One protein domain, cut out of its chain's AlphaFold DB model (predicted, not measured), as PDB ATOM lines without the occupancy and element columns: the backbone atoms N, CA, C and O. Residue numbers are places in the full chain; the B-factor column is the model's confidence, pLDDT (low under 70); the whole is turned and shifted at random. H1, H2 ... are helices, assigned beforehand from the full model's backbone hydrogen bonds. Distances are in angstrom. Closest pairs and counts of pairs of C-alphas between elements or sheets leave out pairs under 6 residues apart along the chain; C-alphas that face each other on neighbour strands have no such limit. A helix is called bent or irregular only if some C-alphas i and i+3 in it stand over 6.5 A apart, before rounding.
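What this domain is: This is residues 44 to 127 of the 134 residues of an uncharacterized protein of Pseudomonas sp. CM27 (UniProt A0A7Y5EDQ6). The two long helices H1 and H2 cross as an X, and the shorter H4 crosses H1 on the side away from H2, leaving H1 in the middle. H3 packs on the last part of H2, toward one end of the longest axis. The 84 printed residues include four named helices, H1 to H4 in chain order, and no named strand; the class is all helix. The whole is compact, with a radius of gyration of the C-alphas of 13.1 A, yet elongated, spanning 39 by 21 by 19 A.

Where its parts are: H1, residues 49 to 67, begins at C-alpha 49 (42.382, -14.868, -20.146) and is 26.9 A long. H2, residues 74 to 95, measures 32.0 A; it is irregular, with C-alphas 78 and 81 7.4 A apart, and has a kink of 46 degrees near residue 81. H3 holds residues 103 to 111, 12.1 A. H4, residues 116 to 125, measures 14.2 A and ends at C-alpha 125 (60.542, -22.870, -13.670).

How they stand to each other: H1 is the hub, and the helix packing is mostly crossed. H1 and H2 touch, their closest C-alphas those of Met 55 and Ala 83 at 4.5 A; at 71 degrees they are only just about perpendicular. With residues 54 to 61 alone, H1 touches H4; the closest C-alphas, of Cys 57 and Val 119, are 5.5 A apart. They run the same way at a steep tilt of 67 degrees, only just short of about perpendicular. H2 touches H3 with residues 89 to 94 alone, about perpendicular at 75 degrees; the closest C-alphas are those of Val 90 and Leu 109, 5.5 A. H1 and H3 only just touch, only at their ends, with 3 pairs of C-alphas within 8 A, the closest those of Tyr 49 and Ile 108 at 5.4 A. H4 is apart from H2 and H3. Every O i to N i+4 pair is within hydrogen-bond range in H1, H3 and H4, against 14 of 18 in H2.

The domain as a whole: The C-alphas of Ile 101 and Gly 127, the two farthest apart, are 40.2 A apart. The printed part has no cut and no long link. Its mean pLDDT is 76.4; 18 residues are under 70, among them residues 44 to 47 and 96 to 105.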
ATOM      1  N   VAL A  44      47.469  -1.639 -15.323       47.69
ATOM      2  CA  VAL A  44      47.367  -2.484 -16.517       47.69
ATOM      3  C   VAL A  44      46.169  -3.400 -16.325       47.69
ATOM      4  O   VAL A  44      46.107  -4.136 -15.342       47.69
ATOM      5  N   LEU A  45      45.197  -3.344 -17.241       52.66
ATOM      6  CA  LEU A  45      44.071  -4.275 -17.226       52.66
ATOM      7  C   LEU A  45      44.463  -5.606 -17.881       52.66
ATOM      8  O   LEU A  45      45.107  -5.606 -18.932       52.66
ATOM      9  N   PRO A  46      44.003  -6.735 -17.327       55.84
ATOM     10  CA  PRO A  46      44.047  -8.020 -18.004       55.84
ATOM     11  C   PRO A  46      43.203  -8.002 -19.291       55.84
ATOM     12  O   PRO A  46      42.004  -7.728 -19.261       55.84
ATOM     13  N   VAL A  47      43.831  -8.289 -20.435       56.22
ATOM     14  CA  VAL A  47      43.201  -8.242 -21.778       56.22
ATOM     15  C   VAL A  47      43.054  -9.622 -22.412       56.22
ATOM     16  O   VAL A  47      42.292  -9.784 -23.363       56.22
ATOM     17  N   ASP A  48      43.762 -10.613 -21.869       71.25
ATOM     18  CA  ASP A  48      43.708 -12.007 -22.293       71.25
ATOM     19  C   ASP A  48      43.560 -12.931 -21.084       71.25
ATOM     20  O   ASP A  48      44.250 -12.782 -20.073       71.25
ATOM     21  N   TYR A  49      42.675 -13.914 -21.207       69.31
ATOM     22  CA  TYR A  49      42.382 -14.868 -20.146       69.31
ATOM     23  C   TYR A  49      43.620 -15.657 -19.693       69.31
ATOM     24  O   TYR A  49      43.857 -15.805 -18.492       69.31
ATOM     25  N   GLY A  50      44.431 -16.136 -20.640       69.19
ATOM     26  CA  GLY A  50      45.598 -16.967 -20.361       69.19
ATOM     27  C   GLY A  50      46.704 -16.193 -19.651       69.19
ATOM     28  O   GLY A  50      47.208 -16.648 -18.625       69.19
ATOM     29  N   ILE A  51      47.027 -14.991 -20.140       75.81
ATOM     30  CA  ILE A  51      48.024 -14.111 -19.506       75.81
ATOM     31  C   ILE A  51      47.595 -13.755 -18.083       75.81
ATOM     32  O   ILE A  51      48.395 -13.805 -17.155       75.81
ATOM     33  N   SER A  52      46.322 -13.436 -17.894       78.12
ATOM     34  CA  SER A  52      45.808 -13.013 -16.591       78.12
ATOM     35  C   SER A  52      45.791 -14.159 -15.587       78.12
ATOM     36  O   SER A  52      46.173 -13.982 -14.432       78.12
ATOM     37  N   THR A  53      45.432 -15.358 -16.054       80.19
ATOM     38  CA  THR A  53      45.528 -16.596 -15.276       80.19
ATOM     39  C   THR A  53      46.978 -16.877 -14.877       80.19
ATOM     40  O   THR A  53      47.249 -17.242 -13.736       80.19
ATOM     41  N   PHE A  54      47.936 -16.652 -15.778       80.81
ATOM     42  CA  PHE A  54      49.356 -16.766 -15.454       80.81
ATOM     43  C   PHE A  54      49.790 -15.745 -14.397       80.81
ATOM     44  O   PHE A  54      50.421 -16.132 -13.417       80.81
ATOM     45  N   MET A  55      49.390 -14.477 -14.529       84.75
ATOM     46  CA  MET A  55      49.734 -13.424 -13.568       84.75
ATOM     47  C   MET A  55      49.203 -13.709 -12.163       84.75
ATOM     48  O   MET A  55      49.956 -13.576 -11.203       84.75
ATOM     49  N   ILE A  56      47.960 -14.179 -12.015       87.56
ATOM     50  CA  ILE A  56      47.453 -14.543 -10.681       87.56
ATOM     51  C   ILE A  56      48.159 -15.772 -10.092       87.56
ATOM     52  O   ILE A  56      48.241 -15.899  -8.873       87.56
ATOM     53  N   CYS A  57      48.677 -16.679 -10.929       84.88
ATOM     54  CA  CYS A  57      49.460 -17.820 -10.459       84.88
ATOM     55  C   CYS A  57      50.862 -17.380 -10.019       84.88
ATOM     56  O   CYS A  57      51.362 -17.881  -9.018       84.88
ATOM     57  N   ILE A  58      51.483 -16.429 -10.728       86.06
ATOM     58  CA  ILE A  58      52.755 -15.815 -10.318       86.06
ATOM     59  C   ILE A  58      52.591 -15.104  -8.975       86.06
ATOM     60  O   ILE A  58      53.399 -15.326  -8.078       86.06
ATOM     61  N   ASP A  59      51.529 -14.308  -8.817       90.25
ATOM     62  CA  ASP A  59      51.222 -13.620  -7.560       90.25
ATOM     63  C   ASP A  59      51.077 -14.620  -6.409       90.25
ATOM     64  O   ASP A  59      51.754 -14.506  -5.389       90.25
ATOM     65  N   HIS A  60      50.294 -15.680  -6.626       92.75
ATOM     66  CA  HIS A  60      50.125 -16.753  -5.651       92.75
ATOM     67  C   HIS A  60      51.461 -17.384  -5.228       92.75
ATOM     68  O   HIS A  60      51.706 -17.555  -4.036       92.75
ATOM     69  N   VAL A  61      52.351 -17.699  -6.179       90.94
ATOM     70  CA  VAL A  61      53.681 -18.258  -5.872       90.94
ATOM     71  C   VAL A  61      54.524 -17.275  -5.060       90.94
ATOM     72  O   VAL A  61      55.148 -17.675  -4.080       90.94
ATOM     73  N   ILE A  62      54.536 -15.994  -5.434       91.06
ATOM     74  CA  ILE A  62      55.283 -14.953  -4.716       91.06
ATOM     75  C   ILE A  62      54.787 -14.836  -3.272       91.06
ATOM     76  O   ILE A  62      55.602 -14.861  -2.350       91.06
ATOM     77  N   VAL A  63      53.469 -14.775  -3.069       90.81
ATOM     78  CA  VAL A  63      52.855 -14.696  -1.737       90.81
ATOM     79  C   VAL A  63      53.205 -15.928  -0.899       90.81
ATOM     80  O   VAL A  63      53.590 -15.786   0.260       90.81
ATOM     81  N   GLN A  64      53.152 -17.134  -1.474       92.38
ATOM     82  CA  GLN A  64      53.538 -18.365  -0.774       92.38
ATOM     83  C   GLN A  64      55.018 -18.362  -0.362       92.38
ATOM     84  O   GLN A  64      55.354 -18.737   0.762       92.38
ATOM     85  N   LEU A  65      55.917 -17.894  -1.234       90.38
ATOM     86  CA  LEU A  65      57.339 -17.759  -0.904       90.38
ATOM     87  C   LEU A  65      57.564 -16.755   0.233       90.38
ATOM     88  O   LEU A  65      58.269 -17.072   1.190       90.38
ATOM     89  N   GLN A  66      56.922 -15.588   0.162       89.69
ATOM     90  CA  GLN A  66      57.022 -14.545   1.184       89.69
ATOM     91  C   GLN A  66      56.476 -15.014   2.538       89.69
ATOM     92  O   GLN A  66      57.137 -14.831   3.560       89.69
ATOM     93  N   ASN A  67      55.324 -15.688   2.549       90.31
ATOM     94  CA  ASN A  67      54.733 -16.267   3.759       90.31
ATOM     95  C   ASN A  67      55.623 -17.356   4.374       90.31
ATOM     96  O   ASN A  67      55.692 -17.486   5.594       90.31
ATOM     97  N   ALA A  68      56.348 -18.105   3.541       88.50
ATOM     98  CA  ALA A  68      57.347 -19.075   3.978       88.50
ATOM     99  C   ALA A  68      58.692 -18.437   4.391       88.50
ATOM    100  O   ALA A  68      59.640 -19.167   4.691       88.50
ATOM    101  N   GLY A  69      58.810 -17.103   4.380       89.50
ATOM    102  CA  GLY A  69      60.044 -16.381   4.698       89.50
ATOM    103  C   GLY A  69      61.167 -16.591   3.678       89.50
ATOM    104  O   GLY A  69      62.340 -16.452   4.021       89.50
ATOM    105  N   ARG A  70      60.830 -16.974   2.440       88.38
ATOM    106  CA  ARG A  70      61.785 -17.188   1.347       88.38
ATOM    107  C   ARG A  70      61.936 -15.923   0.510       88.38
ATOM    108  O   ARG A  70      60.980 -15.177   0.307       88.38
ATOM    109  N   GLU A  71      63.138 -15.720  -0.015       88.69
ATOM    110  CA  GLU A  71      63.382 -14.675  -1.008       88.69
ATOM    111  C   GLU A  71      62.643 -14.988  -2.314       88.69
ATOM    112  O   GLU A  71      62.514 -16.148  -2.719       88.69
ATOM    113  N   VAL A  72      62.158 -13.936  -2.974       86.81
ATOM    114  CA  VAL A  72      61.527 -14.038  -4.291       86.81
ATOM    115  C   VAL A  72      62.635 -14.184  -5.339       86.81
ATOM    116  O   VAL A  72      63.510 -13.324  -5.403       86.81
ATOM    117  N   PRO A  73      62.635 -15.245  -6.166       85.44
ATOM    118  CA  PRO A  73      63.642 -15.411  -7.206       85.44
ATOM    119  C   PRO A  73      63.618 -14.262  -8.219       85.44
ATOM    120  O   PRO A  73      62.545 -13.801  -8.612       85.44
ATOM    121  N   GLN A  74      64.792 -13.874  -8.723       79.62
ATOM    122  CA  GLN A  74      64.955 -12.791  -9.705       79.62
ATOM    123  C   GLN A  74      64.062 -12.962 -10.947       79.62
ATOM    124  O   GLN A  74      63.589 -11.987 -11.528       79.62
ATOM    125  N   GLN A  75      63.782 -14.209 -11.337       80.31
ATOM    126  CA  GLN A  75      62.889 -14.546 -12.447       80.31
ATOM    127  C   GLN A  75      61.456 -14.033 -12.246       80.31
ATOM    128  O   GLN A  75      60.754 -13.838 -13.234       80.31
ATOM    129  N   LEU A  76      61.020 -13.837 -10.996       78.31
ATOM    130  CA  LEU A  76      59.683 -13.370 -10.626       78.31
ATOM    131  C   LEU A  76      59.641 -11.877 -10.279       78.31
ATOM    132  O   LEU A  76      58.571 -11.275 -10.372       78.31
ATOM    133  N   GLU A  77      60.775 -11.264  -9.932       75.50
ATOM    134  CA  GLU A  77      60.845  -9.851  -9.520       75.50
ATOM    135  C   GLU A  77      60.251  -8.907 -10.574       75.50
ATOM    136  O   GLU A  77      59.459  -8.025 -10.247       75.50
ATOM    137  N   SER A  78      60.555  -9.127 -11.860       72.56
ATOM    138  CA  SER A  78      60.023  -8.290 -12.946       72.56
ATOM    139  C   SER A  78      58.511  -8.440 -13.156       72.56
ATOM    140  O   SER A  78      57.886  -7.593 -13.796       72.56
ATOM    141  N   TRP A  79      57.911  -9.505 -12.624       72.62
ATOM    142  CA  TRP A  79      56.488  -9.811 -12.768       72.62
ATOM    143  C   TRP A  79      55.671  -9.423 -11.540       72.62
ATOM    144  O   TRP A  79      54.466  -9.230 -11.668       72.62
ATOM    145  N   GLN A  80      56.310  -9.265 -10.378       75.31
ATOM    146  CA  GLN A  80      55.651  -9.088  -9.084       75.31
ATOM    147  C   GLN A  80      54.590  -7.984  -9.088       75.31
ATOM    148  O   GLN A  80      53.459  -8.214  -8.669       75.31
ATOM    149  N   LEU A  81      54.932  -6.798  -9.595       69.62
ATOM    150  CA  LEU A  81      54.008  -5.664  -9.608       69.62
ATOM    151  C   LEU A  81      52.769  -5.946 -10.477       69.62
ATOM    152  O   LEU A  81      51.642  -5.685 -10.069       69.62
ATOM    153  N   HIS A  82      52.971  -6.529 -11.660       71.75
ATOM    154  CA  HIS A  82      51.896  -6.856 -12.601       71.75
ATOM    155  C   HIS A  82      51.015  -8.003 -12.097       71.75
ATOM    156  O   HIS A  82      49.797  -7.989 -12.290       71.75
ATOM    157  N   ALA A  83      51.631  -8.983 -11.441       78.56
ATOM    158  CA  ALA A  83      50.963 -10.113 -10.823       78.56
ATOM    159  C   ALA A  83      50.028  -9.644  -9.696       78.56
ATOM    160  O   ALA A  83      48.829  -9.930  -9.747       78.56
ATOM    161  N   ALA A  84      50.541  -8.813  -8.784       73.94
ATOM    162  CA  ALA A  84      49.772  -8.218  -7.694       73.94
ATOM    163  C   ALA A  84      48.619  -7.344  -8.209       73.94
ATOM    164  O   ALA A  84      47.483  -7.467  -7.754       73.94
ATOM    165  N   PHE A  85      48.871  -6.511  -9.221       71.38
ATOM    166  CA  PHE A  85      47.832  -5.696  -9.853       71.38
ATOM    167  C   PHE A  85      46.743  -6.528 -10.531       71.38
ATOM    168  O   PHE A  85      45.559  -6.223 -10.385       71.38
ATOM    169  N   THR A  86      47.114  -7.606 -11.225       76.69
ATOM    170  CA  THR A  86      46.134  -8.502 -11.850       76.69
ATOM    171  C   THR A  86      45.297  -9.213 -10.791       76.69
ATOM    172  O   THR A  86      44.074  -9.278 -10.918       76.69
ATOM    173  N   ARG A  87      45.935  -9.713  -9.725       80.88
ATOM    174  CA  ARG A  87      45.246 -10.346  -8.598       80.88
ATOM    175  C   ARG A  87      44.254  -9.387  -7.947       80.88
ATOM    176  O   ARG A  87      43.091  -9.747  -7.779       80.88
ATOM    177  N   HIS A  88      44.691  -8.167  -7.655       73.75
ATOM    178  CA  HIS A  88      43.858  -7.152  -7.024       73.75
ATOM    179  C   HIS A  88      42.658  -6.763  -7.897       73.75
ATOM    180  O   HIS A  88      41.536  -6.693  -7.405       73.75
ATOM    181  N   ALA A  89      42.849  -6.605  -9.212       72.12
ATOM    182  CA  ALA A  89      41.750  -6.335 -10.141       72.12
ATOM    183  C   ALA A  89      40.697  -7.461 -10.158       72.12
ATOM    184  O   ALA A  89      39.497  -7.188 -10.206       72.12
ATOM    185  N   VAL A  90      41.128  -8.728 -10.089       77.81
ATOM    186  CA  VAL A  90      40.219  -9.884  -9.983       77.81
ATOM    187  C   VAL A  90      39.455  -9.865  -8.660       77.81
ATOM    188  O   VAL A  90      38.259 -10.147  -8.650       77.81
ATOM    189  N   GLU A  91      40.114  -9.531  -7.552       76.31
ATOM    190  CA  GLU A  91      39.476  -9.448  -6.234       76.31
ATOM    191  C   GLU A  91      38.438  -8.328  -6.174       76.31
ATOM    192  O   GLU A  91      37.285  -8.613  -5.859       76.31
ATOM    193  N   LEU A  92      38.801  -7.109  -6.584       67.81
ATOM    194  CA  LEU A  92      37.875  -5.974  -6.642       67.81
ATOM    195  C   LEU A  92      36.674  -6.259  -7.552       67.81
ATOM    196  O   LEU A  92      35.549  -5.860  -7.255       67.81
ATOM    197  N   TYR A  93      36.878  -6.972  -8.663       74.75
ATOM    198  CA  TYR A  93      35.763  -7.401  -9.503       74.75
ATOM    199  C   TYR A  93      34.846  -8.394  -8.782       74.75
ATOM    200  O   TYR A  93      33.625  -8.238  -8.806       74.75
ATOM    201  N   LYS A  94      35.417  -9.399  -8.108       77.69
ATOM    202  CA  LYS A  94      34.649 -10.422  -7.382       77.69
ATOM    203  C   LYS A  94      33.892  -9.854  -6.179       77.69
ATOM    204  O   LYS A  94      32.831 -10.379  -5.850       77.69
ATOM    205  N   THR A  95      34.392  -8.793  -5.545       73.81
ATOM    206  CA  THR A  95      33.706  -8.097  -4.443       73.81
ATOM    207  C   THR A  95      32.704  -7.042  -4.918       73.81
ATOM    208  O   THR A  95      31.949  -6.510  -4.105       73.81
ATOM    209  N   GLY A  96      32.640  -6.767  -6.227       65.75
ATOM    210  CA  GLY A  96      31.768  -5.742  -6.807       65.75
ATOM    211  C   GLY A  96      32.271  -4.309  -6.598       65.75
ATOM    212  O   GLY A  96      31.522  -3.362  -6.819       65.75
ATOM    213  N   GLU A  97      33.524  -4.145  -6.175       60.31
ATOM    214  CA  GLU A  97      34.181  -2.855  -5.945       60.31
ATOM    215  C   GLU A  97      34.826  -2.285  -7.219       60.31
ATOM    216  O   GLU A  97      35.157  -1.100  -7.274       60.31
ATOM    217  N   LEU A  98      34.981  -3.109  -8.262       61.41
ATOM    218  CA  LEU A  98      35.438  -2.679  -9.582       61.41
ATOM    219  C   LEU A  98      34.254  -2.451 -10.528       61.41
ATOM    220  O   LEU A  98      33.624  -3.400 -10.999       61.41
ATOM    221  N   GLU A  99      34.000  -1.191 -10.878       53.66
ATOM    222  CA  GLU A  99      33.055  -0.846 -11.940       53.66
ATOM    223  C   GLU A  99      33.687  -1.132 -13.311       53.66
ATOM    224  O   GLU A  99      34.638  -0.471 -13.737       53.66
ATOM    225  N   ILE A 100      33.182  -2.154 -14.007       58.53
ATOM    226  CA  ILE A 100      33.678  -2.535 -15.331       58.53
ATOM    227  C   ILE A 100      32.765  -1.991 -16.421       58.53
ATOM    228  O   ILE A 100      31.571  -2.261 -16.460       58.53
ATOM    229  N   ILE A 101      33.384  -1.299 -17.376       50.06
ATOM    230  CA  ILE A 101      32.718  -0.620 -18.496       50.06
ATOM    231  C   ILE A 101      32.791  -1.433 -19.805       50.06
ATOM    232  O   ILE A 101      32.329  -0.988 -20.853       50.06
ATOM    233  N   SER A 102      33.421  -2.612 -19.771       66.00
ATOM    234  CA  SER A 102      33.622  -3.488 -20.928       66.00
ATOM    235  C   SER A 102      33.230  -4.930 -20.616       66.00
ATOM    236  O   SER A 102      33.874  -5.588 -19.800       66.00
ATOM    237  N   ASP A 103      32.246  -5.453 -21.351       65.19
ATOM    238  CA  ASP A 103      31.788  -6.847 -21.242       65.19
ATOM    239  C   ASP A 103      32.921  -7.859 -21.459       65.19
ATOM    240  O   ASP A 103      32.969  -8.910 -20.819       65.19
ATOM    241  N   GLN A 104      33.879  -7.528 -22.330       65.62
ATOM    242  CA  GLN A 104      35.052  -8.363 -22.584       65.62
ATOM    243  C   GLN A 104      35.941  -8.473 -21.337       65.62
ATOM    244  O   GLN A 104      36.355  -9.569 -20.967       65.62
ATOM    245  N   VAL A 105      36.208  -7.346 -20.675       67.94
ATOM    246  CA  VAL A 105      37.030  -7.301 -19.457       67.94
ATOM    247  C   VAL A 105      36.304  -7.981 -18.296       67.94
ATOM    248  O   VAL A 105      36.920  -8.750 -17.563       67.94
ATOM    249  N   ALA A 106      34.988  -7.783 -18.175       70.75
ATOM    250  CA  ALA A 106      34.164  -8.476 -17.186       70.75
ATOM    251  C   ALA A 106      34.172  -9.996 -17.400       70.75
ATOM    252  O   ALA A 106      34.303 -10.759 -16.446       70.75
ATOM    253  N   THR A 107      34.103 -10.453 -18.654       77.06
ATOM    254  CA  THR A 107      34.180 -11.883 -18.997       77.06
ATOM    255  C   THR A 107      35.527 -12.483 -18.598       77.06
ATOM    256  O   THR A 107      35.585 -13.572 -18.032       77.06
ATOM    257  N   ILE A 108      36.623 -11.765 -18.850       73.75
ATOM    258  CA  ILE A 108      37.962 -12.206 -18.455       73.75
ATOM    259  C   ILE A 108      38.062 -12.276 -16.925       73.75
ATOM    260  O   ILE A 108      38.381 -13.333 -16.389       73.75
ATOM    261  N   LEU A 109      37.730 -11.192 -16.218       75.94
ATOM    262  CA  LEU A 109      37.845 -11.111 -14.756       75.94
ATOM    263  C   LEU A 109      36.931 -12.096 -14.014       75.94
ATOM    264  O   LEU A 109      37.351 -12.661 -13.004       75.94
ATOM    265  N   SER A 110      35.730 -12.366 -14.533       80.44
ATOM    266  CA  SER A 110      34.831 -13.397 -13.986       80.44
ATOM    267  C   SER A 110      35.350 -14.814 -14.177       80.44
ATOM    268  O   SER A 110      35.109 -15.658 -13.319       80.44
ATOM    269  N   SER A 111      36.070 -15.076 -15.267       80.56
ATOM    270  CA  SER A 111      36.528 -16.427 -15.604       80.56
ATOM    271  C   SER A 111      37.866 -16.788 -14.956       80.56
ATOM    272  O   SER A 111      38.224 -17.966 -14.917       80.56
ATOM    273  N   ILE A 112      38.655 -15.797 -14.516       81.06
ATOM    274  CA  ILE A 112      40.002 -16.024 -13.976       81.06
ATOM    275  C   ILE A 112      39.935 -16.786 -12.644       81.06
ATOM    276  O   ILE A 112      39.394 -16.321 -11.629       81.06
ATOM    277  N   GLU A 113      40.583 -17.947 -12.650       82.06
ATOM    278  CA  GLU A 113      40.724 -18.853 -11.517       82.06
ATOM    279  C   GLU A 113      42.172 -19.321 -11.380       82.06
ATOM    280  O   GLU A 113      42.918 -19.403 -12.358       82.06
ATOM    281  N   LEU A 114      42.580 -19.618 -10.146       84.25
ATOM    282  CA  LEU A 114      43.916 -20.133  -9.872       84.25
ATOM    283  C   LEU A 114      44.075 -21.523 -10.500       84.25
ATOM    284  O   LEU A 114      43.299 -22.432 -10.218       84.25
ATOM    285  N   SER A 115      45.113 -21.704 -11.315       83.31
ATOM    286  CA  SER A 115      45.407 -22.980 -11.970       83.31
ATOM    287  C   SER A 115      46.535 -23.713 -11.245       83.31
ATOM    288  O   SER A 115      47.709 -23.392 -11.421       83.31
ATOM    289  N   ILE A 116      46.192 -24.738 -10.459       85.31
ATOM    290  CA  ILE A 116      47.171 -25.560  -9.723       85.31
ATOM    291  C   ILE A 116      48.245 -26.178 -10.642       85.31
ATOM    292  O   ILE A 116      49.431 -26.079 -10.317       85.31
ATOM    293  N   PRO A 117      47.913 -26.730 -11.831       77.25
ATOM    294  CA  PRO A 117      48.937 -27.213 -12.759       77.25
ATOM    295  C   PRO A 117      49.915 -26.117 -13.208       77.25
ATOM    296  O   PRO A 117      51.104 -26.384 -13.389       77.25
ATOM    297  N   LEU A 118      49.430 -24.883 -13.387       72.88
ATOM    298  CA  LEU A 118      50.264 -23.754 -13.789       72.88
ATOM    299  C   LEU A 118      51.159 -23.278 -12.642       72.88
ATOM    300  O   LEU A 118      52.341 -23.037 -12.867       72.88
ATOM    301  N   VAL A 119      50.633 -23.229 -11.417       81.06
ATOM    302  CA  VAL A 119      51.410 -22.950 -10.201       81.06
ATOM    303  C   VAL A 119      52.561 -23.951 -10.064       81.06
ATOM    304  O   VAL A 119      53.715 -23.545  -9.941       81.06
ATOM    305  N   ALA A 120      52.291 -25.253 -10.189       74.44
ATOM    306  CA  ALA A 120      53.331 -26.280 -10.136       74.44
ATOM    307  C   ALA A 120      54.403 -26.091 -11.228       74.44
ATOM    308  O   ALA A 120      55.593 -26.291 -10.978       74.44
ATOM    309  N   ASN A 121      54.009 -25.675 -12.436       73.50
ATOM    310  CA  ASN A 121      54.958 -25.360 -13.507       73.50
ATOM    311  C   ASN A 121      55.811 -24.122 -13.194       73.50
ATOM    312  O   ASN A 121      56.999 -24.126 -13.510       73.50
ATOM    313  N   ILE A 122      55.244 -23.095 -12.553       78.12
ATOM    314  CA  ILE A 122      55.986 -21.902 -12.123       78.12
ATOM    315  C   ILE A 122      57.032 -22.279 -11.068       78.12
ATOM    316  O   ILE A 122      58.183 -21.877 -11.206       78.12
ATOM    317  N   TYR A 123      56.684 -23.112 -10.081       82.19
ATOM    318  CA  TYR A 123      57.654 -23.628  -9.103       82.19
ATOM    319  C   TYR A 123      58.816 -24.372  -9.775       82.19
ATOM    320  O   TYR A 123      59.980 -24.090  -9.492       82.19
ATOM    321  N   ARG A 124      58.525 -25.248 -10.749       76.12
ATOM    322  CA  ARG A 124      59.578 -25.918 -11.534       76.12
ATOM    323  C   ARG A 124      60.439 -24.928 -12.317       76.12
ATOM    324  O   ARG A 124      61.651 -25.108 -12.381       76.12
ATOM    325  N   TRP A 125      59.831 -23.900 -12.908       77.31
ATOM    326  CA  TRP A 125      60.542 -22.870 -13.670       77.31
ATOM    327  C   TRP A 125      61.538 -22.091 -12.802       77.31
ATOM    328  O   TRP A 125      62.660 -21.840 -13.241       77.31
ATOM    329  N   ILE A 126      61.170 -21.779 -11.558       82.56
ATOM    330  CA  ILE A 126      62.049 -21.097 -10.595       82.56
ATOM    331  C   ILE A 126      62.972 -22.056  -9.822       82.56
ATOM    332  O   ILE A 126      63.686 -21.623  -8.921       82.56
ATOM    333  N   GLY A 127      62.980 -23.350 -10.165       79.88
ATOM    334  CA  GLY A 127      63.866 -24.350  -9.564       79.88
ATOM    335  C   GLY A 127      63.509 -24.738  -8.127       79.88
ATOM    336  O   GLY A 127      64.392 -25.146  -7.375       79.88
TER     337      GLY A 127